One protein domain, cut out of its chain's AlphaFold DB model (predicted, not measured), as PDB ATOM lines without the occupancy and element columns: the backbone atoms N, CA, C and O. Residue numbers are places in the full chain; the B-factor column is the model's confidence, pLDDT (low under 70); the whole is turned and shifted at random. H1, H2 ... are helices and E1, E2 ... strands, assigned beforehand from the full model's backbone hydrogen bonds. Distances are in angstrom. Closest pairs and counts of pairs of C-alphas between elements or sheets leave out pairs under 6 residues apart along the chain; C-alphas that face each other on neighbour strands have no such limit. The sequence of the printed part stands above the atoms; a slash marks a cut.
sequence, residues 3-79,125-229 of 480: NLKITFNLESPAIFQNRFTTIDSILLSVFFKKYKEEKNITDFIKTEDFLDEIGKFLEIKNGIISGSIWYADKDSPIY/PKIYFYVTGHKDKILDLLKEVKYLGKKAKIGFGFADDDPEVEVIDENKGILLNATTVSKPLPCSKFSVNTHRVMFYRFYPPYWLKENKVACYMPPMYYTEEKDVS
ATOM      1  N   ASN A   3       6.150  49.898  23.510       98.62
ATOM      2  CA  ASN A   3       7.146  49.789  24.574       98.62
ATOM      3  C   ASN A   3       7.266  48.311  24.952       98.62
ATOM      4  O   ASN A   3       6.266  47.661  25.250       98.62
ATOM      5  N   LEU A   4       8.480  47.778  24.918       98.75
ATOM      6  CA  LEU A   4       8.743  46.355  25.075       98.75
ATOM      7  C   LEU A   4       9.691  46.107  26.245       98.75
ATOM      8  O   LEU A   4      10.707  46.797  26.391       98.75
ATOM      9  N   LYS A   5       9.391  45.069  27.026       98.62
ATOM     10  CA  LYS A   5      10.323  44.403  27.937       98.62
ATOM     11  C   LYS A   5      10.789  43.108  27.273       98.62
ATOM     12  O   LYS A   5       9.966  42.264  26.933       98.62
ATOM     13  N   ILE A   6      12.095  42.973  27.062       98.56
ATOM     14  CA  ILE A   6      12.712  41.794  26.438       98.56
ATOM     15  C   ILE A   6      13.507  41.058  27.506       98.56
ATOM     16  O   ILE A   6      14.481  41.617  28.009       98.56
ATOM     17  N   THR A   7      13.128  39.826  27.822       98.38
ATOM     18  CA  THR A   7      13.787  38.984  28.823       98.38
ATOM     19  C   THR A   7      14.517  37.836  28.140       98.38
ATOM     20  O   THR A   7      13.939  37.118  27.336       98.38
ATOM     21  N   PHE A   8      15.785  37.652  28.492       98.00
ATOM     22  CA  PHE A   8      16.608  36.526  28.067       98.00
ATOM     23  C   PHE A   8      16.828  35.584  29.244       98.00
ATOM     24  O   PHE A   8      17.226  36.031  30.331       98.00
ATOM     25  N   ASN A   9      16.641  34.289  29.014       97.25
ATOM     26  CA  ASN A   9      17.082  33.253  29.935       97.25
ATOM     27  C   ASN A   9      18.541  32.909  29.605       97.25
ATOM     28  O   ASN A   9      18.880  32.579  28.471       97.25
ATOM     29  N   LEU A  10      19.435  33.027  30.587       96.44
ATOM     30  CA  LEU A  10      20.852  32.724  30.407       96.44
ATOM     31  C   LEU A  10      21.121  31.267  30.779       96.44
ATOM     32  O   LEU A  10      20.999  30.870  31.936       96.44
ATOM     33  N   GLU A  11      21.572  30.486  29.804       96.31
ATOM     34  CA  GLU A  11      21.955  29.081  29.995       96.31
ATOM     35  C   GLU A  11      23.411  28.918  30.455       96.31
ATOM     36  O   GLU A  11      23.862  27.835  30.828       96.31
ATOM     37  N   SER A  12      24.180  30.006  30.433       95.81
ATOM     38  CA  SER A  12      25.576  30.021  30.860       95.81
ATOM     39  C   SER A  12      25.921  31.329  31.573       95.81
ATOM     40  O   SER A  12      25.256  32.349  31.366       95.81
ATOM     41  N   PRO A  13      26.999  31.354  32.380       94.88
ATOM     42  CA  PRO A  13      27.511  32.600  32.930       94.88
ATOM     43  C   PRO A  13      27.818  33.617  31.827       94.88
ATOM     44  O   PRO A  13      28.310  33.254  30.759       94.88
ATOM     45  N   ALA A  14      27.614  34.900  32.099       94.00
ATOM     46  CA  ALA A  14      27.895  35.979  31.163       94.00
ATOM     47  C   ALA A  14      29.147  36.772  31.568       94.00
ATOM     48  O   ALA A  14      29.378  37.064  32.743       94.00
ATOM     49  N   ILE A  15      29.948  37.176  30.577       90.31
ATOM     50  CA  ILE A  15      31.050  38.133  30.765       90.31
ATOM     51  C   ILE A  15      30.611  39.483  30.201       90.31
ATOM     52  O   ILE A  15      30.814  39.778  29.019       90.31
ATOM     53  N   PHE A  16      30.046  40.337  31.048       84.50
ATOM     54  CA  PHE A  16      29.775  41.729  30.691       84.50
ATOM     55  C   PHE A  16      30.998  42.591  31.012       84.50
ATOM     56  O   PHE A  16      31.444  42.662  32.153       84.50
ATOM     57  N   GLN A  17      31.570  43.262  30.004       69.25
ATOM     58  CA  GLN A  17      32.726  44.144  30.233       69.25
ATOM     59  C   GLN A  17      32.352  45.364  31.085       69.25
ATOM     60  O   GLN A  17      33.190  45.899  31.807       69.25
ATOM     61  N   ASN A  18      31.113  45.827  30.957       75.75
ATOM     62  CA  ASN A  18      30.548  46.903  31.748       75.75
ATOM     63  C   ASN A  18      29.038  46.675  31.921       75.75
ATOM     64  O   ASN A  18      28.417  45.905  31.186       75.75
ATOM     65  N   ARG A  19      28.448  47.382  32.886       85.06
ATOM     66  CA  ARG A  19      26.995  47.422  33.100       85.06
ATOM     67  C   ARG A  19      26.242  48.036  31.913       85.06
ATOM     68  O   ARG A  19      25.077  47.730  31.707       85.06
ATOM     69  N   PHE A  20      26.926  48.855  31.116       88.94
ATOM     70  CA  PHE A  20      26.372  49.658  30.024       88.94
ATOM     71  C   PHE A  20      26.246  48.906  28.690       88.94
ATOM     72  O   PHE A  20      26.320  49.513  27.625       88.94
ATOM     73  N   THR A  21      26.070  47.584  28.734       92.00
ATOM     74  CA  THR A  21      25.638  46.828  27.552       92.00
ATOM     75  C   THR A  21      24.151  47.091  27.366       92.00
ATOM     76  O   THR A  21      23.375  46.804  28.278       92.00
ATOM     77  N   THR A  22      23.764  47.656  26.224       96.12
ATOM     78  CA  THR A  22      22.386  48.084  25.955       96.12
ATOM     79  C   THR A  22      21.739  47.275  24.835       96.12
ATOM     80  O   THR A  22      22.428  46.801  23.924       96.12
ATOM     81  N   ILE A  23      20.412  47.150  24.865       97.62
ATOM     82  CA  ILE A  23      19.669  46.362  23.871       97.62
ATOM     83  C   ILE A  23      19.733  46.950  22.462       97.62
ATOM     84  O   ILE A  23      19.839  46.198  21.500       97.62
ATOM     85  N   ASP A  24      19.782  48.274  22.311       97.50
ATOM     86  CA  ASP A  24      19.962  48.893  20.995       97.50
ATOM     87  C   ASP A  24      21.315  48.523  20.382       97.50
ATOM     88  O   ASP A  24      21.384  48.237  19.195       97.50
ATOM     89  N   SER A  25      22.388  48.438  21.177       96.00
ATOM     90  CA  SER A  25      23.688  48.003  20.652       96.00
ATOM     91  C   SER A  25      23.663  46.555  20.156       96.00
ATOM     92  O   SER A  25      24.292  46.244  19.143       96.00
ATOM     93  N   ILE A  26      22.907  45.688  20.836       96.69
ATOM     94  CA  ILE A  26      22.712  44.287  20.455       96.69
ATOM     95  C   ILE A  26      21.904  44.216  19.154       96.69
ATOM     96  O   ILE A  26      22.387  43.649  18.174       96.69
ATOM     97  N   LEU A  27      20.736  44.862  19.104       98.00
ATOM     98  CA  LEU A  27      19.864  44.884  17.925       98.00
ATOM     99  C   LEU A  27      20.573  45.487  16.707       98.00
ATOM    100  O   LEU A  27      20.538  44.908  15.621       98.00
ATOM    101  N   LEU A  28      21.281  46.606  16.885       97.31
ATOM    102  CA  LEU A  28      22.033  47.248  15.809       97.31
ATOM    103  C   LEU A  28      23.202  46.391  15.322       97.31
ATOM    104  O   LEU A  28      23.507  46.417  14.133       97.31
ATOM    105  N   SER A  29      23.844  45.606  16.196       95.62
ATOM    106  CA  SER A  29      24.894  44.677  15.759       95.62
ATOM    107  C   SER A  29      24.367  43.630  14.773       95.62
ATOM    108  O   SER A  29      25.023  43.360  13.767       95.62
ATOM    109  N   VAL A  30      23.162  43.100  15.014       96.88
ATOM    110  CA  VAL A  30      22.500  42.141  14.120       96.88
ATOM    111  C   VAL A  30      22.016  42.842  12.855       96.88
ATOM    112  O   VAL A  30      22.276  42.368  11.751       96.88
ATOM    113  N   PHE A  31      21.361  43.995  13.004       97.31
ATOM    114  CA  PHE A  31      20.865  44.789  11.885       97.31
ATOM    115  C   PHE A  31      21.987  45.154  10.907       97.31
ATOM    116  O   PHE A  31      21.874  44.868   9.719       97.31
ATOM    117  N   PHE A  32      23.102  45.714  11.391       96.50
ATOM    118  CA  PHE A  32      24.223  46.076  10.526       96.50
ATOM    119  C   PHE A  32      24.928  44.860   9.930       96.50
ATOM    120  O   PHE A  32      25.464  44.972   8.833       96.50
ATOM    121  N   LYS A  33      24.931  43.704  10.607       95.62
ATOM    122  CA  LYS A  33      25.423  42.456  10.013       95.62
ATOM    123  C   LYS A  33      24.564  42.065   8.804       95.62
ATOM    124  O   LYS A  33      25.115  41.964   7.712       95.62
ATOM    125  N   LYS A  34      23.237  41.950   8.976       95.75
ATOM    126  CA  LYS A  34      22.293  41.636   7.884       95.75
ATOM    127  C   LYS A  34      22.403  42.661   6.746       95.75
ATOM    128  O   LYS A  34      22.594  42.294   5.593       95.75
ATOM    129  N   TYR A  35      22.401  43.953   7.074       94.38
ATOM    130  CA  TYR A  35      22.499  45.036   6.091       94.38
ATOM    131  C   TYR A  35      23.795  44.981   5.267       94.38
ATOM    132  O   TYR A  35      23.774  45.178   4.052       94.38
ATOM    133  N   LYS A  36      24.938  44.700   5.907       94.75
ATOM    134  CA  LYS A  36      26.221  44.553   5.206       94.75
ATOM    135  C   LYS A  36      26.243  43.347   4.281       94.75
ATOM    136  O   LYS A  36      26.780  43.464   3.185       94.75
ATOM    137  N   GLU A  37      25.675  42.225   4.712       94.88
ATOM    138  CA  GLU A  37      25.553  41.012   3.898       94.88
ATOM    139  C   GLU A  37      24.660  41.269   2.672       94.88
ATOM    140  O   GLU A  37      25.066  40.982   1.550       94.88
ATOM    141  N   GLU A  38      23.503  41.913   2.855       94.75
ATOM    142  CA  GLU A  38      22.563  42.248   1.774       94.75
ATOM    143  C   GLU A  38      23.122  43.265   0.766       94.75
ATOM    144  O   GLU A  38      22.843  43.182  -0.431       94.75
ATOM    145  N   LYS A  39      23.893  44.252   1.236       93.75
ATOM    146  CA  LYS A  39      24.454  45.329   0.400       93.75
ATOM    147  C   LYS A  39      25.901  45.089  -0.028       93.75
ATOM    148  O   LYS A  39      26.469  45.940  -0.708       93.75
ATOM    149  N   ASN A  40      26.493  43.961   0.367       93.56
ATOM    150  CA  ASN A  40      27.902  43.633   0.154       93.56
ATOM    151  C   ASN A  40      28.867  44.748   0.623       93.56
ATOM    152  O   ASN A  40      29.823  45.105  -0.065       93.56
ATOM    153  N   ILE A  41      28.592  45.336   1.794       93.56
ATOM    154  CA  ILE A  41      29.391  46.421   2.382       93.56
ATOM    155  C   ILE A  41      30.418  45.832   3.349       93.56
ATOM    156  O   ILE A  41      30.066  45.189   4.338       93.56
ATOM    157  N   THR A  42      31.698  46.121   3.126       89.81
ATOM    158  CA  THR A  42      32.791  45.691   4.017       89.81
ATOM    159  C   THR A  42      33.124  46.716   5.099       89.81
ATOM    160  O   THR A  42      33.603  46.355   6.177       89.81
ATOM    161  N   ASP A  43      32.851  47.992   4.835       90.50
ATOM    162  CA  ASP A  43      33.304  49.097   5.675       90.50
ATOM    163  C   ASP A  43      32.544  49.204   6.998       90.50
ATOM    164  O   ASP A  43      31.462  48.645   7.204       90.50
ATOM    165  N   PHE A  44      33.149  49.906   7.955       87.25
ATOM    166  CA  PHE A  44      32.513  50.208   9.230       87.25
ATOM    167  C   PHE A  44      31.388  51.231   9.034       87.25
ATOM    168  O   PHE A  44      31.610  52.294   8.464       87.25
ATOM    169  N   ILE A  45      30.197  50.921   9.549       87.69
ATOM    170  CA  ILE A  45      29.031  51.799   9.469       87.69
ATOM    171  C   ILE A  45      28.917  52.562  10.787       87.69
ATOM    172  O   ILE A  45      28.815  51.946  11.852       87.69
ATOM    173  N   LYS A  46      28.932  53.894  10.721       89.50
ATOM    174  CA  LYS A  46      28.654  54.731  11.887       89.50
ATOM    175  C   LYS A  46      27.151  54.802  12.104       89.50
ATOM    176  O   LYS A  46      26.383  55.022  11.174       89.50
ATOM    177  N   THR A  47      26.731  54.640  13.352       91.62
ATOM    178  CA  THR A  47      25.310  54.668  13.706       91.62
ATOM    179  C   THR A  47      24.663  56.026  13.437       91.62
ATOM    180  O   THR A  47      23.509  56.064  13.025       91.62
ATOM    181  N   GLU A  48      25.403  57.126  13.611       91.88
ATOM    182  CA  GLU A  48      24.913  58.478  13.311       91.88
ATOM    183  C   GLU A  48      24.512  58.690  11.839       91.88
ATOM    184  O   GLU A  48      23.591  59.457  11.579       91.88
ATOM    185  N   ASP A  49      25.118  57.956  10.902       92.44
ATOM    186  CA  ASP A  49      24.827  58.070   9.466       92.44
ATOM    187  C   ASP A  49      23.580  57.259   9.052       92.44
ATOM    188  O   ASP A  49      23.145  57.318   7.907       92.44
ATOM    189  N   PHE A  50      23.011  56.472   9.974       95.25
ATOM    190  CA  PHE A  50      21.939  55.503   9.710       95.25
ATOM    191  C   PHE A  50      20.686  55.733  10.562       95.25
ATOM    192  O   PHE A  50      19.817  54.864  10.632       95.25
ATOM    193  N   LEU A  51      20.572  56.892  11.215       95.19
ATOM    194  CA  LEU A  51      19.453  57.176  12.116       95.19
ATOM    195  C   LEU A  51      18.090  57.075  11.420       95.19
ATOM    196  O   LEU A  51      17.165  56.557  12.033       95.19
ATOM    197  N   ASP A  52      17.971  57.465  10.151       96.00
ATOM    198  CA  ASP A  52      16.698  57.380   9.422       96.00
ATOM    199  C   ASP A  52      16.244  55.928   9.213       96.00
ATOM    200  O   ASP A  52      15.081  55.598   9.440       96.00
ATOM    201  N   GLU A  53      17.162  55.032   8.840       96.25
ATOM    202  CA  GLU A  53      16.868  53.601   8.685       96.25
ATOM    203  C   GLU A  53      16.561  52.937  10.030       96.25
ATOM    204  O   GLU A  53      15.653  52.113  10.133       96.25
ATOM    205  N   ILE A  54      17.282  53.329  11.082       97.69
ATOM    206  CA  ILE A  54      17.049  52.837  12.442       97.69
ATOM    207  C   ILE A  54      15.686  53.311  12.957       97.69
ATOM    208  O   ILE A  54      14.942  52.524  13.542       97.69
ATOM    209  N   GLY A  55      15.326  54.563  12.675       97.56
ATOM    210  CA  GLY A  55      14.054  55.183  13.041       97.56
ATOM    211  C   GLY A  55      12.828  54.485  12.448       97.56
ATOM    212  O   GLY A  55      11.726  54.642  12.966       97.56
ATOM    213  N   LYS A  56      13.005  53.660  11.405       97.75
ATOM    214  CA  LYS A  56      11.927  52.830  10.844       97.75
ATOM    215  C   LYS A  56      11.508  51.687  11.766       97.75
ATOM    216  O   LYS A  56      10.417  51.155  11.589       97.75
ATOM    217  N   PHE A  57      12.353  51.271  12.714       98.38
ATOM    218  CA  PHE A  57      12.050  50.135  13.593       98.38
ATOM    219  C   PHE A  57      12.335  50.366  15.082       98.38
ATOM    220  O   PHE A  57      11.743  49.673  15.905       98.38
ATOM    221  N   LEU A  58      13.168  51.340  15.447       98.38
ATOM    222  CA  LEU A  58      13.413  51.759  16.829       98.38
ATOM    223  C   LEU A  58      13.009  53.215  17.022       98.38
ATOM    224  O   LEU A  58      13.238  54.051  16.151       98.38
ATOM    225  N   GLU A  59      12.451  53.535  18.187       98.19
ATOM    226  CA  GLU A  59      12.169  54.922  18.545       98.19
ATOM    227  C   GLU A  59      13.478  55.717  18.635       98.19
ATOM    228  O   GLU A  59      14.450  55.285  19.265       98.19
ATOM    229  N   ILE A  60      13.484  56.910  18.038       97.69
ATOM    230  CA  ILE A  60      14.562  57.885  18.181       97.69
ATOM    231  C   ILE A  60      13.995  59.152  18.811       97.69
ATOM    232  O   ILE A  60      13.215  59.874  18.194       97.69
ATOM    233  N   LYS A  61      14.436  59.467  20.029       96.19
ATOM    234  CA  LYS A  61      14.026  60.673  20.760       96.19
ATOM    235  C   LYS A  61      15.223  61.582  20.976       96.19
ATOM    236  O   LYS A  61      16.228  61.163  21.543       96.19
ATOM    237  N   ASN A  62      15.134  62.828  20.513       94.75
ATOM    238  CA  ASN A  62      16.241  63.794  20.537       94.75
ATOM    239  C   ASN A  62      17.530  63.234  19.891       94.75
ATOM    240  O   ASN A  62      18.651  63.485  20.343       94.75
ATOM    241  N   GLY A  63      17.390  62.422  18.841       94.06
ATOM    242  CA  GLY A  63      18.521  61.731  18.222       94.06
ATOM    243  C   GLY A  63      19.173  60.687  19.135       94.06
ATOM    244  O   GLY A  63      20.367  60.467  19.017       94.06
ATOM    245  N   ILE A  64      18.451  60.100  20.090       95.56
ATOM    246  CA  ILE A  64      18.896  58.943  20.875       95.56
ATOM    247  C   ILE A  64      18.007  57.763  20.543       95.56
ATOM    248  O   ILE A  64      16.788  57.865  20.632       95.56
ATOM    249  N   ILE A  65      18.642  56.648  20.196       97.75
ATOM    250  CA  ILE A  65      17.966  55.387  19.922       97.75
ATOM    251  C   ILE A  65      17.503  54.795  21.251       97.75
ATOM    252  O   ILE A  65      18.298  54.660  22.192       97.75
ATOM    253  N   SER A  66      16.226  54.442  21.331       97.69
ATOM    254  CA  SER A  66      15.668  53.744  22.480       97.69
ATOM    255  C   SER A  66      16.369  52.397  22.685       97.69
ATOM    256  O   SER A  66      16.502  51.609  21.754       97.69
ATOM    257  N   GLY A  67      16.765  52.105  23.922       97.81
ATOM    258  CA  GLY A  67      17.314  50.815  24.323       97.81
ATOM    259  C   GLY A  67      18.085  50.921  25.632       97.81
ATOM    260  O   GLY A  67      19.172  51.505  25.659       97.81
ATOM    261  N   SER A  68      17.539  50.352  26.704       97.88
ATOM    262  CA  SER A  68      18.138  50.405  28.035       97.88
ATOM    263  C   SER A  68      19.357  49.491  28.168       97.88
ATOM    264  O   SER A  68      19.610  48.618  27.333       97.88
ATOM    265  N   ILE A  69      20.088  49.649  29.273       96.56
ATOM    266  CA  ILE A  69      20.947  48.594  29.822       96.56
ATOM    267  C   ILE A  69      20.100  47.396  30.283       96.56
ATOM    268  O   ILE A  69      18.879  47.505  30.393       96.56
ATOM    269  N   TRP A  70      20.739  46.259  30.551       96.31
ATOM    270  CA  TRP A  70      20.046  45.091  31.112       96.31
ATOM    271  C   TRP A  70      19.595  45.328  32.556       96.31
ATOM    272  O   TRP A  70      20.070  46.259  33.185       96.31
ATOM    273  N   TYR A  71      18.750  44.484  33.116       96.44
ATOM    274  CA  TYR A  71      18.398  44.429  34.534       96.44
ATOM    275  C   TYR A  71      18.144  42.973  34.923       96.44
ATOM    276  O   TYR A  71      18.048  42.107  34.057       96.44
ATOM    277  N   ALA A  72      18.077  42.698  36.214       95.31
ATOM    278  CA  ALA A  72      17.703  41.421  36.791       95.31
ATOM    279  C   ALA A  72      16.571  41.656  37.793       95.31
ATOM    280  O   ALA A  72      16.489  42.729  38.399       95.31
ATOM    281  N   ASP A  73      15.714  40.652  37.969       93.62
ATOM    282  CA  ASP A  73      14.639  40.734  38.953       93.62
ATOM    283  C   ASP A  73      15.219  40.893  40.361       93.62
ATOM    284  O   ASP A  73      16.299  40.382  40.668       93.62
ATOM    285  N   LYS A  74      14.490  41.602  41.226       90.12
ATOM    286  CA  LYS A  74      14.954  41.958  42.575       90.12
ATOM    287  C   LYS A  74      15.367  40.752  43.416       90.12
ATOM    288  O   LYS A  74      16.348  40.828  44.148       90.12
ATOM    289  N   ASP A  75      14.640  39.655  43.257       89.69
ATOM    290  CA  ASP A  75      14.849  38.419  44.007       89.69
ATOM    291  C   ASP A  75      15.680  37.391  43.216       89.69
ATOM    292  O   ASP A  75      15.848  36.249  43.644       89.69
ATOM    293  N   SER A  76      16.214  37.780  42.050       89.50
ATOM    294  CA  SER A  76      17.038  36.906  41.221       89.50
ATOM    295  C   SER A  76      18.396  36.662  41.889       89.50
ATOM    296  O   SER A  76      19.076  37.620  42.275       89.50
ATOM    297  N   PRO A  77      18.844  35.402  42.018       86.94
ATOM    298  CA  PRO A  77      20.154  35.117  42.571       86.94
ATOM    299  C   PRO A  77      21.241  35.556  41.581       86.94
ATOM    300  O   PRO A  77      21.351  35.027  40.474       86.94
ATOM    301  N   ILE A  78      22.067  36.518  41.995       87.50
ATOM    302  CA  ILE A  78      23.198  37.016  41.207       87.50
ATOM    303  C   ILE A  78      24.488  36.595  41.896       87.50
ATOM    304  O   ILE A  78      24.873  37.157  42.923       87.50
ATOM    305  N   TYR A  79      25.199  35.647  41.292       86.62
ATOM    306  CA  TYR A  79      26.526  35.258  41.745       86.62
ATOM    307  C   TYR A  79      27.586  35.894  40.861       86.62
ATOM    308  O   TYR A  79      27.510  35.904  39.632       86.62
ATOM    309  N   PRO A 125      20.151  33.740  36.279       94.00
ATOM    310  CA  PRO A 125      19.275  32.931  35.434       94.00
ATOM    311  C   PRO A 125      18.609  33.739  34.319       94.00
ATOM    312  O   PRO A 125      18.415  33.228  33.222       94.00
ATOM    313  N   LYS A 126      18.253  34.998  34.592       96.25
ATOM    314  CA  LYS A 126      17.528  35.861  33.658       96.25
ATOM    315  C   LYS A 126      18.058  37.281  33.700       96.25
ATOM    316  O   LYS A 126      18.450  37.773  34.763       96.25
ATOM    317  N   ILE A 127      18.014  37.943  32.550       97.25
ATOM    318  CA  ILE A 127      18.159  39.394  32.444       97.25
ATOM    319  C   ILE A 127      17.098  39.959  31.517       97.25
ATOM    320  O   ILE A 127      16.666  39.280  30.593       97.25
ATOM    321  N   TYR A 128      16.729  41.219  31.705       98.12
ATOM    322  CA  TYR A 128      15.785  41.890  30.823       98.12
ATOM    323  C   TYR A 128      16.235  43.288  30.416       98.12
ATOM    324  O   TYR A 128      17.052  43.922  31.076       98.12
ATOM    325  N   PHE A 129      15.699  43.769  29.304       98.38
ATOM    326  CA  PHE A 129      15.951  45.087  28.739       98.38
ATOM    327  C   PHE A 129      14.633  45.769  28.382       98.38
ATOM    328  O   PHE A 129      13.608  45.114  28.221       98.38
ATOM    329  N   TYR A 130      14.695  47.080  28.171       98.62
ATOM    330  CA  TYR A 130      13.591  47.893  27.687       98.62
ATOM    331  C   TYR A 130      13.924  48.547  26.359       98.62
ATOM    332  O   TYR A 130      15.011  49.103  26.177       98.62
ATOM    333  N   VAL A 131      12.967  48.526  25.438       98.69
ATOM    334  CA  VAL A 131      13.091  49.174  24.135       98.69
ATOM    335  C   VAL A 131      11.724  49.578  23.603       98.69
ATOM    336  O   VAL A 131      10.757  48.848  23.762       98.69
ATOM    337  N   THR A 132      11.654  50.715  22.927       98.69
ATOM    338  CA  THR A 132      10.483  51.166  22.185       98.69
ATOM    339  C   THR A 132      10.750  51.023  20.692       98.69
ATOM    340  O   THR A 132      11.754  51.529  20.183       98.69
ATOM    341  N   GLY A 133       9.874  50.321  19.977       98.50
ATOM    342  CA  GLY A 133      10.056  50.079  18.545       98.50
ATOM    343  C   GLY A 133       8.962  49.228  17.909       98.50
ATOM    344  O   GLY A 133       7.888  49.043  18.472       98.50
ATOM    345  N   HIS A 134       9.202  48.752  16.693       98.56
ATOM    346  CA  HIS A 134       8.301  47.847  15.981       98.56
ATOM    347  C   HIS A 134       8.570  46.404  16.414       98.56
ATOM    348  O   HIS A 134       9.607  45.837  16.059       98.56
ATOM    349  N   LYS A 135       7.632  45.812  17.166       98.25
ATOM    350  CA  LYS A 135       7.779  44.489  17.785       98.25
ATOM    351  C   LYS A 135       8.188  43.403  16.794       98.25
ATOM    352  O   LYS A 135       9.173  42.717  17.044       98.25
ATOM    353  N   ASP A 136       7.526  43.311  15.642       98.12
ATOM    354  CA  ASP A 136       7.819  42.282  14.632       98.12
ATOM    355  C   ASP A 136       9.261  42.350  14.125       98.12
ATOM    356  O   ASP A 136       9.947  41.333  14.001       98.12
ATOM    357  N   LYS A 137       9.760  43.567  13.868       98.25
ATOM    358  CA  LYS A 137      11.131  43.754  13.391       98.25
ATOM    359  C   LYS A 137      12.150  43.472  14.488       98.25
ATOM    360  O   LYS A 137      13.213  42.929  14.204       98.25
ATOM    361  N   ILE A 138      11.833  43.825  15.731       98.44
ATOM    362  CA  ILE A 138      12.672  43.510  16.889       98.44
ATOM    363  C   ILE A 138      12.748  41.992  17.085       98.44
ATOM    364  O   ILE A 138      13.852  41.470  17.191       98.44
ATOM    365  N   LEU A 139      11.621  41.275  17.033       97.94
ATOM    366  CA  LEU A 139      11.580  39.811  17.111       97.94
ATOM    367  C   LEU A 139      12.407  39.148  15.996       97.94
ATOM    368  O   LEU A 139      13.160  38.218  16.265       97.94
ATOM    369  N   ASP A 140      12.339  39.650  14.756       97.50
ATOM    370  CA  ASP A 140      13.188  39.174  13.646       97.50
ATOM    371  C   ASP A 140      14.695  39.339  13.917       97.50
ATOM    372  O   ASP A 140      15.504  38.492  13.530       97.50
ATOM    373  N   LEU A 141      15.094  40.431  14.572       97.88
ATOM    374  CA  LEU A 141      16.491  40.662  14.943       97.88
ATOM    375  C   LEU A 141      16.918  39.792  16.133       97.88
ATOM    376  O   LEU A 141      18.045  39.301  16.146       97.88
ATOM    377  N   LEU A 142      16.035  39.586  17.112       97.75
ATOM    378  CA  LEU A 142      16.323  38.808  18.320       97.75
ATOM    379  C   LEU A 142      16.621  37.332  18.028       97.75
ATOM    380  O   LEU A 142      17.486  36.770  18.687       97.75
ATOM    381  N   LYS A 143      16.026  36.745  16.981       96.50
ATOM    382  CA  LYS A 143      16.302  35.359  16.539       96.50
ATOM    383  C   LYS A 143      17.776  35.068  16.222       96.50
ATOM    384  O   LYS A 143      18.202  33.919  16.221       96.50
ATOM    385  N   GLU A 144      18.567  36.096  15.917       96.44
ATOM    386  CA  GLU A 144      20.004  35.960  15.635       96.44
ATOM    387  C   GLU A 144      20.882  36.132  16.890       96.44
ATOM    388  O   GLU A 144      22.104  35.944  16.839       96.44
ATOM    389  N   VAL A 145      20.293  36.523  18.023       96.88
ATOM    390  CA  VAL A 145      21.009  36.834  19.264       96.88
ATOM    391  C   VAL A 145      21.167  35.569  20.103       96.88
ATOM    392  O   VAL A 145      20.369  35.285  20.979       96.88
ATOM    393  N   LYS A 146      22.255  34.831  19.868       96.62
ATOM    394  CA  LYS A 146      22.565  33.591  20.615       96.62
ATOM    395  C   LYS A 146      23.398  33.796  21.878       96.62
ATOM    396  O   LYS A 146      23.492  32.918  22.727       96.62
ATOM    397  N   TYR A 147      24.107  34.920  21.959       96.88
ATOM    398  CA  TYR A 147      25.049  35.189  23.040       96.88
ATOM    399  C   TYR A 147      25.002  36.653  23.459       96.88
ATOM    400  O   TYR A 147      25.008  37.553  22.618       96.88
ATOM    401  N   LEU A 148      25.070  36.885  24.766       95.44
ATOM    402  CA  LEU A 148      25.109  38.197  25.390       95.44
ATOM    403  C   LEU A 148      26.465  38.441  26.063       95.44
ATOM    404  O   LEU A 148      26.976  37.642  26.843       95.44
ATOM    405  N   GLY A 149      27.068  39.594  25.776       91.94
ATOM    406  CA  GLY A 149      28.361  39.977  26.343       91.94
ATOM    407  C   GLY A 149      29.566  39.431  25.567       91.94
ATOM    408  O   GLY A 149      29.580  39.377  24.337       91.94
ATOM    409  N   LYS A 150      30.659  39.136  26.276       89.69
ATOM    410  CA  LYS A 150      31.949  38.750  25.684       89.69
ATOM    411  C   LYS A 150      32.187  37.249  25.731       89.69
ATOM    412  O   LYS A 150      31.689  36.545  26.591       89.69
ATOM    413  N   LYS A 151      33.103  36.807  24.857       91.44
ATOM    414  CA  LYS A 151      33.623  35.429  24.805       91.44
ATOM    415  C   LYS A 151      32.569  34.376  24.417       91.44
ATOM    416  O   LYS A 151      32.765  33.203  24.707       91.44
ATOM    417  N   ALA A 152      31.583  34.775  23.612       93.12
ATOM    418  CA  ALA A 152      30.618  33.887  22.955       93.12
ATOM    419  C   ALA A 152      31.257  32.640  22.307       93.12
ATOM    420  O   ALA A 152      30.764  31.532  22.459       93.12
ATOM    421  N   LYS A 153      32.426  32.785  21.657       89.31
ATOM    422  CA  LYS A 153      33.150  31.670  21.001       89.31
ATOM    423  C   LYS A 153      33.525  30.498  21.917       89.31
ATOM    424  O   LYS A 153      33.891  29.448  21.409       89.31
ATOM    425  N   ILE A 154      33.533  30.701  23.232       90.00
ATOM    426  CA  ILE A 154      33.826  29.654  24.220       90.00
ATOM    427  C   ILE A 154      32.626  29.403  25.149       90.00
ATOM    428  O   ILE A 154      32.808  28.876  26.239       90.00
ATOM    429  N   GLY A 155      31.425  29.819  24.737       93.94
ATOM    430  CA  GLY A 155      30.171  29.490  25.410       93.94
ATOM    431  C   GLY A 155      29.670  30.492  26.453       93.94
ATOM    432  O   GLY A 155      28.597  30.266  26.987       93.94
ATOM    433  N   PHE A 156      30.383  31.586  26.756       95.31
ATOM    434  CA  PHE A 156      29.891  32.566  27.741       95.31
ATOM    435  C   PHE A 156      28.731  33.402  27.200       95.31
ATOM    436  O   PHE A 156      28.797  33.913  26.078       95.31
ATOM    437  N   GLY A 157      27.734  33.604  28.059       96.12
ATOM    438  CA  GLY A 157      26.555  34.419  27.812       96.12
ATOM    439  C   GLY A 157      25.574  33.799  26.829       96.12
ATOM    440  O   GLY A 157      24.801  34.540  26.238       96.12
ATOM    441  N   PHE A 158      25.638  32.484  26.611       97.50
ATOM    442  CA  PHE A 158      24.628  31.746  25.860       97.50
ATOM    443  C   PHE A 158      23.240  32.034  26.438       97.50
ATOM    444  O   PHE A 158      23.038  31.895  27.650       97.50
ATOM    445  N   ALA A 159      22.352  32.505  25.572       95.88
ATOM    446  CA  ALA A 159      20.975  32.851  25.881       95.88
ATOM    447  C   ALA A 159      20.038  31.939  25.086       95.88
ATOM    448  O   ALA A 159      20.444  31.376  24.067       95.88
ATOM    449  N   ASP A 160      18.811  31.808  25.571       91.56
ATOM    450  CA  ASP A 160      17.746  31.070  24.909       91.56
ATOM    451  C   ASP A 160      17.441  31.584  23.493       91.56
ATOM    452  O   ASP A 160      17.598  32.764  23.175       91.56
ATOM    453  N   ASP A 161      16.984  30.670  22.632       91.75
ATOM    454  CA  ASP A 161      16.657  30.974  21.232       91.75
ATOM    455  C   ASP A 161      15.364  31.810  21.079       91.75
ATOM    456  O   ASP A 161      15.134  32.384  20.011       91.75
ATOM    457  N   ASP A 162      14.520  31.883  22.118       94.44
ATOM    458  CA  ASP A 162      13.216  32.564  22.096       94.44
ATOM    459  C   ASP A 162      13.024  33.477  23.326       94.44
ATOM    460  O   ASP A 162      12.361  33.093  24.292       94.44
ATOM    461  N   PRO A 163      13.628  34.682  23.328       96.44
ATOM    462  CA  PRO A 163      13.497  35.613  24.442       96.44
ATOM    463  C   PRO A 163      12.043  36.062  24.632       96.44
ATOM    464  O   PRO A 163      11.344  36.411  23.678       96.44
ATOM    465  N   GLU A 164      11.600  36.138  25.885       97.81
ATOM    466  CA  GLU A 164      10.249  36.579  26.232       97.81
ATOM    467  C   GLU A 164      10.099  38.080  25.909       97.81
ATOM    468  O   GLU A 164      10.867  38.911  26.402       97.81
ATOM    469  N   VAL A 165       9.105  38.450  25.093       98.19
ATOM    470  CA  VAL A 165       8.832  39.854  24.726       98.19
ATOM    471  C   VAL A 165       7.432  40.273  25.165       98.19
ATOM    472  O   VAL A 165       6.426  39.916  24.546       98.19
ATOM    473  N   GLU A 166       7.383  41.099  26.204       98.31
ATOM    474  CA  GLU A 166       6.168  41.662  26.788       98.31
ATOM    475  C   GLU A 166       5.957  43.104  26.306       98.31
ATOM    476  O   GLU A 166       6.906  43.889  26.238       98.31
ATOM    477  N   VAL A 167       4.712  43.459  25.975       98.56
ATOM    478  CA  VAL A 167       4.323  44.857  25.737       98.56
ATOM    479  C   VAL A 167       3.981  45.476  27.084       98.56
ATOM    480  O   VAL A 167       3.162  44.928  27.813       98.56
ATOM    481  N   ILE A 168       4.606  46.604  27.397       98.31
ATOM    482  CA  ILE A 168       4.408  47.331  28.652       98.31
ATOM    483  C   ILE A 168       3.837  48.722  28.373       98.31
ATOM    484  O   ILE A 168       3.997  49.264  27.277       98.31
ATOM    485  N   ASP A 169       3.207  49.331  29.371       97.50
ATOM    486  CA  ASP A 169       2.630  50.667  29.215       97.50
ATOM    487  C   ASP A 169       3.715  51.753  29.232       97.50
ATOM    488  O   ASP A 169       3.662  52.721  28.467       97.50
ATOM    489  N   GLU A 170       4.745  51.599  30.068       96.38
ATOM    490  CA  GLU A 170       5.755  52.632  30.273       96.38
ATOM    491  C   GLU A 170       6.903  52.580  29.257       96.38
ATOM    492  O   GLU A 170       7.554  51.555  29.044       96.38
ATOM    493  N   ASN A 171       7.261  53.740  28.699       96.00
ATOM    494  CA  ASN A 171       8.462  53.875  27.876       96.00
ATOM    495  C   ASN A 171       9.724  53.915  28.755       96.00
ATOM    496  O   ASN A 171      10.200  54.984  29.146       96.00
ATOM    497  N   LYS A 172      10.278  52.732  29.034       97.31
ATOM    498  CA  LYS A 172      11.511  52.550  29.821       97.31
ATOM    499  C   LYS A 172      12.797  52.485  28.982       97.31
ATOM    500  O   LYS A 172      13.899  52.336  29.519       97.31
ATOM    501  N   GLY A 173      12.697  52.631  27.659       96.50
ATOM    502  CA  GLY A 173      13.827  52.487  26.731       96.50
ATOM    503  C   GLY A 173      14.881  53.601  26.811       96.50
ATOM    504  O   GLY A 173      16.010  53.411  26.357       96.50
ATOM    505  N   ILE A 174      14.540  54.746  27.410       96.19
ATOM    506  CA  ILE A 174      15.429  55.916  27.566       96.19
ATOM    507  C   ILE A 174      15.553  56.336  29.039       96.19
ATOM    508  O   ILE A 174      16.658  56.563  29.538       96.19
ATOM    509  N   LEU A 175      14.426  56.422  29.748       95.94
ATOM    510  CA  LEU A 175      14.347  56.762  31.169       95.94
ATOM    511  C   LEU A 175      13.609  55.642  31.895       95.94
ATOM    512  O   LEU A 175      12.540  55.254  31.449       95.94
ATOM    513  N   LEU A 176      14.135  55.147  33.016       94.00
ATOM    514  CA  LEU A 176      13.365  54.238  33.874       94.00
ATOM    515  C   LEU A 176      12.262  54.991  34.627       94.00
ATOM    516  O   LEU A 176      11.202  54.439  34.900       94.00
ATOM    517  N   ASN A 177      12.542  56.239  35.004       91.31
ATOM    518  CA  ASN A 177      11.627  57.160  35.670       91.31
ATOM    519  C   ASN A 177      12.175  58.602  35.550       91.31
ATOM    520  O   ASN A 177      13.148  58.845  34.840       91.31
ATOM    521  N   ALA A 178      11.566  59.564  36.250       87.50
ATOM    522  CA  ALA A 178      11.938  60.980  36.174       87.50
ATOM    523  C   ALA A 178      13.385  61.308  36.616       87.50
ATOM    524  O   ALA A 178      13.932  62.319  36.175       87.50
ATOM    525  N   THR A 179      14.001  60.488  37.474       88.12
ATOM    526  CA  THR A 179      15.361  60.717  38.001       88.12
ATOM    527  C   THR A 179      16.376  59.697  37.492       88.12
ATOM    528  O   THR A 179      17.562  59.999  37.426       88.12
ATOM    529  N   THR A 180      15.933  58.514  37.067       92.62
ATOM    530  CA  THR A 180      16.819  57.433  36.629       92.62
ATOM    531  C   THR A 180      16.829  57.291  35.110       92.62
ATOM    532  O   THR A 180      15.841  56.869  34.501       92.62
ATOM    533  N   VAL A 181      17.979  57.553  34.485       95.38
ATOM    534  CA  VAL A 181      18.194  57.199  33.073       95.38
ATOM    535  C   VAL A 181      18.351  55.687  32.921       95.38
ATOM    536  O   VAL A 181      18.954  55.046  33.778       95.38
ATOM    537  N   SER A 182      17.833  55.102  31.838       96.19
ATOM    538  CA  SER A 182      17.960  53.657  31.586       96.19
ATOM    539  C   SER A 182      19.172  53.303  30.718       96.19
ATOM    540  O   SER A 182      19.503  52.132  30.546       96.19
ATOM    541  N   LYS A 183      19.862  54.316  30.187       95.50
ATOM    542  CA  LYS A 183      21.106  54.229  29.413       95.50
ATOM    543  C   LYS A 183      21.876  55.554  29.521       95.50
ATOM    544  O   LYS A 183      21.315  56.529  30.013       95.50
ATOM    545  N   PRO A 184      23.136  55.637  29.061       94.50
ATOM    546  CA  PRO A 184      23.844  56.915  28.981       94.50
ATOM    547  C   PRO A 184      23.111  57.925  28.078       94.50
ATOM    548  O   PRO A 184      22.919  57.648  26.893       94.50
ATOM    549  N   LEU A 185      22.730  59.092  28.613       94.88
ATOM    550  CA  LEU A 185      22.002  60.144  27.882       94.88
ATOM    551  C   LEU A 185      22.770  61.467  27.876       94.88
ATOM    552  O   LEU A 185      23.140  61.937  28.947       94.88
ATOM    553  N   PRO A 186      22.975  62.126  26.724       94.50
ATOM    554  CA  PRO A 186      23.749  63.362  26.670       94.50
ATOM    555  C   PRO A 186      23.051  64.513  27.409       94.50
ATOM    556  O   PRO A 186      21.890  64.825  27.141       94.50
ATOM    557  N   CYS A 187      23.798  65.203  28.276       92.38
ATOM    558  CA  CYS A 187      23.305  66.331  29.077       92.38
ATOM    559  C   CYS A 187      22.837  67.503  28.205       92.38
ATOM    560  O   CYS A 187      21.967  68.265  28.606       92.38
ATOM    561  N   SER A 188      23.382  67.640  26.994       92.00
ATOM    562  CA  SER A 188      22.989  68.687  26.046       92.00
ATOM    563  C   SER A 188      21.610  68.472  25.418       92.00
ATOM    564  O   SER A 188      21.069  69.408  24.835       92.00
ATOM    565  N   LYS A 189      21.042  67.260  25.500       93.75
ATOM    566  CA  LYS A 189      19.756  66.922  24.862       93.75
ATOM    567  C   LYS A 189      18.658  66.517  25.844       93.75
ATOM    568  O   LYS A 189      17.519  66.300  25.431       93.75
ATOM    569  N   PHE A 190      19.004  66.363  27.118       93.62
ATOM    570  CA  PHE A 190      18.095  65.938  28.175       93.62
ATOM    571  C   PHE A 190      18.323  66.798  29.418       93.62
ATOM    572  O   PHE A 190      19.439  67.222  29.700       93.62
ATOM    573  N   SER A 191      17.265  67.028  30.189       91.75
ATOM    574  CA  SER A 191      17.358  67.536  31.559       91.75
ATOM    575  C   SER A 191      16.801  66.461  32.471       91.75
ATOM    576  O   SER A 191      15.592  66.255  32.512       91.75
ATOM    577  N   VAL A 192      17.694  65.733  33.135       89.62
ATOM    578  CA  VAL A 192      17.333  64.673  34.078       89.62
ATOM    579  C   VAL A 192      17.780  65.125  35.454       89.62
ATOM    580  O   VAL A 192      18.898  65.614  35.607       89.62
ATOM    581  N   ASN A 193      16.913  64.964  36.451       86.75
ATOM    582  CA  ASN A 193      17.245  65.296  37.829       86.75
ATOM    583  C   ASN A 193      18.107  64.187  38.450       86.75
ATOM    584  O   ASN A 193      17.653  63.405  39.282       86.75
ATOM    585  N   THR A 194      19.341  64.096  37.974       83.19
ATOM    586  CA  THR A 194      20.384  63.217  38.488       83.19
ATOM    587  C   THR A 194      21.694  63.969  38.473       83.19
ATOM    588  O   THR A 194      21.981  64.775  37.584       83.19
ATOM    589  N   HIS A 195      22.521  63.684  39.463       79.31
ATOM    590  CA  HIS A 195      23.865  64.214  39.481       79.31
ATOM    591  C   HIS A 195      24.844  63.318  38.743       79.31
ATOM    592  O   HIS A 195      25.933  63.782  38.435       79.31
ATOM    593  N   ARG A 196      24.484  62.076  38.420       82.88
ATOM    594  CA  ARG A 196      25.387  61.058  37.881       82.88
ATOM    595  C   ARG A 196      25.796  61.390  36.448       82.88
ATOM    596  O   ARG A 196      25.135  60.965  35.508       82.88
ATOM    597  N   VAL A 197      26.907  62.101  36.267       83.56
ATOM    598  CA  VAL A 197      27.414  62.484  34.944       83.56
ATOM    599  C   VAL A 197      28.776  61.850  34.670       83.56
ATOM    600  O   VAL A 197      29.616  61.753  35.561       83.56
ATOM    601  N   MET A 198      28.994  61.400  33.431       83.06
ATOM    602  CA  MET A 198      30.278  60.907  32.924       83.06
ATOM    603  C   MET A 198      30.424  61.214  31.434       83.06
ATOM    604  O   MET A 198      29.449  61.179  30.687       83.06
ATOM    605  N   PHE A 199      31.655  61.431  30.970       83.44
ATOM    606  CA  PHE A 199      31.935  61.511  29.538       83.44
ATOM    607  C   PHE A 199      31.793  60.146  28.860       83.44
ATOM    608  O   PHE A 199      32.614  59.242  29.054       83.44
ATOM    609  N   TYR A 200      30.759  60.002  28.034       88.19
ATOM    610  CA  TYR A 200      30.421  58.753  27.363       88.19
ATOM    611  C   TYR A 200      29.973  59.000  25.919       88.19
ATOM    612  O   TYR A 200      29.536  60.094  25.565       88.19
ATOM    613  N   ARG A 201      30.102  57.985  25.061       89.62
ATOM    614  CA  ARG A 201      29.496  58.012  23.722       89.62
ATOM    615  C   ARG A 201      28.028  57.626  23.879       89.62
ATOM    616  O   ARG A 201      27.741  56.667  24.579       89.62
ATOM    617  N   PHE A 202      27.098  58.337  23.254       90.06
ATOM    618  CA  PHE A 202      25.666  58.016  23.377       90.06
ATOM    619  C   PHE A 202      25.098  57.230  22.183       90.06
ATOM    620  O   PHE A 202      23.975  56.735  22.267       90.06
ATOM    621  N   TYR A 203      25.890  57.035  21.123       91.31
ATOM    622  CA  TYR A 203      25.585  56.111  20.027       91.31
ATOM    623  C   TYR A 203      26.413  54.820  20.112       91.31
ATOM    624  O   TYR A 203      27.611  54.885  20.419       91.31
ATOM    625  N   PRO A 204      25.833  53.665  19.749       91.94
ATOM    626  CA  PRO A 204      26.602  52.473  19.429       91.94
ATOM    627  C   PRO A 204      27.631  52.724  18.301       91.94
ATOM    628  O   PRO A 204      27.463  53.634  17.491       91.94
ATOM    629  N   PRO A 205      28.712  51.931  18.230       90.19
ATOM    630  CA  PRO A 205      29.215  51.078  19.295       90.19
ATOM    631  C   PRO A 205      29.863  51.894  20.426       90.19
ATOM    632  O   PRO A 205      30.803  52.667  20.229       90.19
ATOM    633  N   TYR A 206      29.399  51.651  21.651       89.12
ATOM    634  CA  TYR A 206      29.715  52.451  22.840       89.12
ATOM    635  C   TYR A 206      31.178  52.404  23.304       89.12
ATOM    636  O   TYR A 206      31.612  53.235  24.100       89.12
ATOM    637  N   TRP A 207      31.963  51.437  22.825       82.12
ATOM    638  CA  TRP A 207      33.372  51.288  23.199       82.12
ATOM    639  C   TRP A 207      34.325  52.196  22.410       82.12
ATOM    640  O   TRP A 207      35.519  52.239  22.726       82.12
ATOM    641  N   LEU A 208      33.844  52.889  21.373       83.44
ATOM    642  CA  LEU A 208      34.668  53.824  20.614       83.44
ATOM    643  C   LEU A 208      35.074  55.022  21.485       83.44
ATOM    644  O   LEU A 208      34.320  55.498  22.331       83.44
ATOM    645  N   LYS A 209      36.318  55.483  21.307       80.31
ATOM    646  CA  LYS A 209      36.915  56.527  22.160       80.31
ATOM    647  C   LYS A 209      36.583  57.954  21.715       80.31
ATOM    648  O   LYS A 209      36.765  58.872  22.506       80.31
ATOM    649  N   GLU A 210      36.146  58.113  20.475       83.38
ATOM    650  CA  GLU A 210      35.734  59.374  19.856       83.38
ATOM    651  C   GLU A 210      34.318  59.800  20.285       83.38
ATOM    652  O   GLU A 210      33.560  58.989  20.822       83.38
ATOM    653  N   ASN A 211      33.961  61.059  20.007       83.50
ATOM    654  CA  ASN A 211      32.605  61.611  20.160       83.50
ATOM    655  C   ASN A 211      31.989  61.411  21.557       83.50
ATOM    656  O   ASN A 211      30.783  61.201  21.702       83.50
ATOM    657  N   LYS A 212      32.822  61.458  22.600       87.31
ATOM    658  CA  LYS A 212      32.345  61.455  23.984       87.31
ATOM    659  C   LYS A 212      31.791  62.824  24.342       87.31
ATOM    660  O   LYS A 212      32.406  63.840  24.039       87.31
ATOM    661  N   VAL A 213      30.668  62.832  25.041       88.56
ATOM    662  CA  VAL A 213      30.040  64.039  25.588       88.56
ATOM    663  C   VAL A 213      29.657  63.781  27.039       88.56
ATOM    664  O   VAL A 213      29.632  62.629  27.473       88.56
ATOM    665  N   ALA A 214      29.366  64.833  27.797       88.50
ATOM    666  CA  ALA A 214      28.832  64.673  29.142       88.50
ATOM    667  C   ALA A 214      27.464  63.983  29.062       88.50
ATOM    668  O   ALA A 214      26.539  64.497  28.428       88.50
ATOM    669  N   CYS A 215      27.332  62.825  29.702       92.00
ATOM    670  CA  CYS A 215      26.107  62.042  29.734       92.00
ATOM    671  C   CYS A 215      25.652  61.810  31.171       92.00
ATOM    672  O   CYS A 215      26.473  61.452  32.012       92.00
ATOM    673  N   TYR A 216      24.350  61.919  31.419       92.44
ATOM    674  CA  TYR A 216      23.728  61.290  32.575       92.44
ATOM    675  C   TYR A 216      23.911  59.776  32.470       92.44
ATOM    676  O   TYR A 216      23.704  59.196  31.401       92.44
ATOM    677  N   MET A 217      24.318  59.142  33.564       91.31
ATOM    678  CA  MET A 217      24.678  57.731  33.608       91.31
ATOM    679  C   MET A 217      23.672  56.932  34.430       91.31
ATOM    680  O   MET A 217      23.346  57.345  35.547       91.31
ATOM    681  N   PRO A 218      23.234  55.757  33.942       92.12
ATOM    682  CA  PRO A 218      22.353  54.898  34.714       92.12
ATOM    683  C   PRO A 218      23.072  54.396  35.978       92.12
ATOM    684  O   PRO A 218      24.314  54.374  36.030       92.12
ATOM    685  N   PRO A 219      22.319  53.995  37.012       86.75
ATOM    686  CA  PRO A 219      22.892  53.370  38.188       86.75
ATOM    687  C   PRO A 219      23.535  52.021  37.861       86.75
ATOM    688  O   PRO A 219      23.175  51.354  36.890       86.75
ATOM    689  N   MET A 220      24.511  51.611  38.675       84.19
ATOM    690  CA  MET A 220      25.181  50.316  38.499       84.19
ATOM    691  C   MET A 220      24.423  49.141  39.126       84.19
ATOM    692  O   MET A 220      24.861  47.998  38.969       84.19
ATOM    693  N   TYR A 221      23.296  49.402  39.798       85.75
ATOM    694  CA  TYR A 221      22.415  48.373  40.345       85.75
ATOM    695  C   TYR A 221      21.965  47.402  39.250       85.75
ATOM    696  O   TYR A 221      21.789  47.776  38.085       85.75
ATOM    697  N   TYR A 222      21.824  46.125  39.600       89.56
ATOM    698  CA  TYR A 222      21.301  45.122  38.669       89.56
ATOM    699  C   TYR A 222      19.783  45.192  38.549       89.56
ATOM    700  O   TYR A 222      19.242  44.800  37.529       89.56
ATOM    701  N   THR A 223      19.126  45.757  39.546       92.06
ATOM    702  CA  THR A 223      17.682  45.920  39.685       92.06
ATOM    703  C   THR A 223      17.233  47.312  39.235       92.06
ATOM    704  O   THR A 223      18.038  48.238  39.105       92.06
ATOM    705  N   GLU A 224      15.931  47.477  38.996       91.88
ATOM    706  CA  GLU A 224      15.314  48.784  38.741       91.88
ATOM    707  C   GLU A 224      15.213  49.609  40.029       91.88
ATOM    708  O   GLU A 224      14.177  49.661  40.692       91.88
ATOM    709  N   GLU A 225      16.304  50.274  40.393       86.44
ATOM    710  CA  GLU A 225      16.332  51.176  41.543       86.44
ATOM    711  C   GLU A 225      16.239  52.646  41.122       86.44
ATOM    712  O   GLU A 225      16.760  53.079  40.086       86.44
ATOM    713  N   LYS A 226      15.538  53.434  41.945       84.75
ATOM    714  CA  LYS A 226      15.482  54.886  41.774       84.75
ATOM    715  C   LYS A 226      16.834  55.486  42.126       84.75
ATOM    716  O   LYS A 226      17.414  55.166  43.157       84.75
ATOM    717  N   ASP A 227      17.289  56.397  41.282       80.81
ATOM    718  CA  ASP A 227      18.444  57.221  41.574       80.81
ATOM    719  C   ASP A 227      18.059  58.248  42.647       80.81
ATOM    720  O   ASP A 227      17.100  59.015  42.480       80.81
ATOM    721  N   VAL A 228      18.795  58.223  43.757       76.50
ATOM    722  CA  VAL A 228      18.633  59.105  44.922       76.50
ATOM    723  C   VAL A 228      19.761  60.136  45.028       76.50
ATOM    724  O   VAL A 228      19.834  60.879  46.005       76.50
ATOM    725  N   SER A 229      20.632  60.220  44.018       67.75
ATOM    726  CA  SER A 229      21.785  61.122  44.028       67.75
ATOM    727  C   SER A 229      21.397  62.597  44.103       67.75
ATOM    728  O   SER A 229      22.157  63.385  44.663       67.75
TER     729      SER A 229
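What this domain is: This is residues 3 to 79 and 125 to 229 of the 480 residues of an uncharacterized protein of Candidatus Acidulodesulfobacterium acidiphilum (UniProt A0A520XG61). This loop-rich body has little regular structure: an antiparallel sheet, E2 E1 E3, with H3 over it, H1 running outward and hairpin E4 E5 far off. The printed part has 182 residues, mixed in class, and is compact, with radius of gyration of the C-alphas 15.8 A and spans of 46 by 39 by 32 A.

Where its parts are: Along the chain come E1, residues 3 to 9, from (7.146, 49.789, 24.574), H1, 23 to 39, 24.0 A long, H2, 47 to 55, E2, 126 to 133, H3, 135 to 142, E3, 164 to 168, E4, 197 to 200, and E5, 213 to 216, ending at (23.728, 61.290, 32.575).

How they stand to each other: N 6 and O 129 of E1 and E2 are within hydrogen-bond range, 2.9 A. E2, H3 and E3 form a split strand-helix-strand unit, E1 between the strands, its crossover right-handed. H1 touches H3, about perpendicular at 79 degrees; the closest C-alphas, 27 and 141, are 6.2 A apart.

The domain as a whole: Residues 80 to 124 are cut out, a 9.9 A gap; residues 17 and 229 have pLDDT under 70.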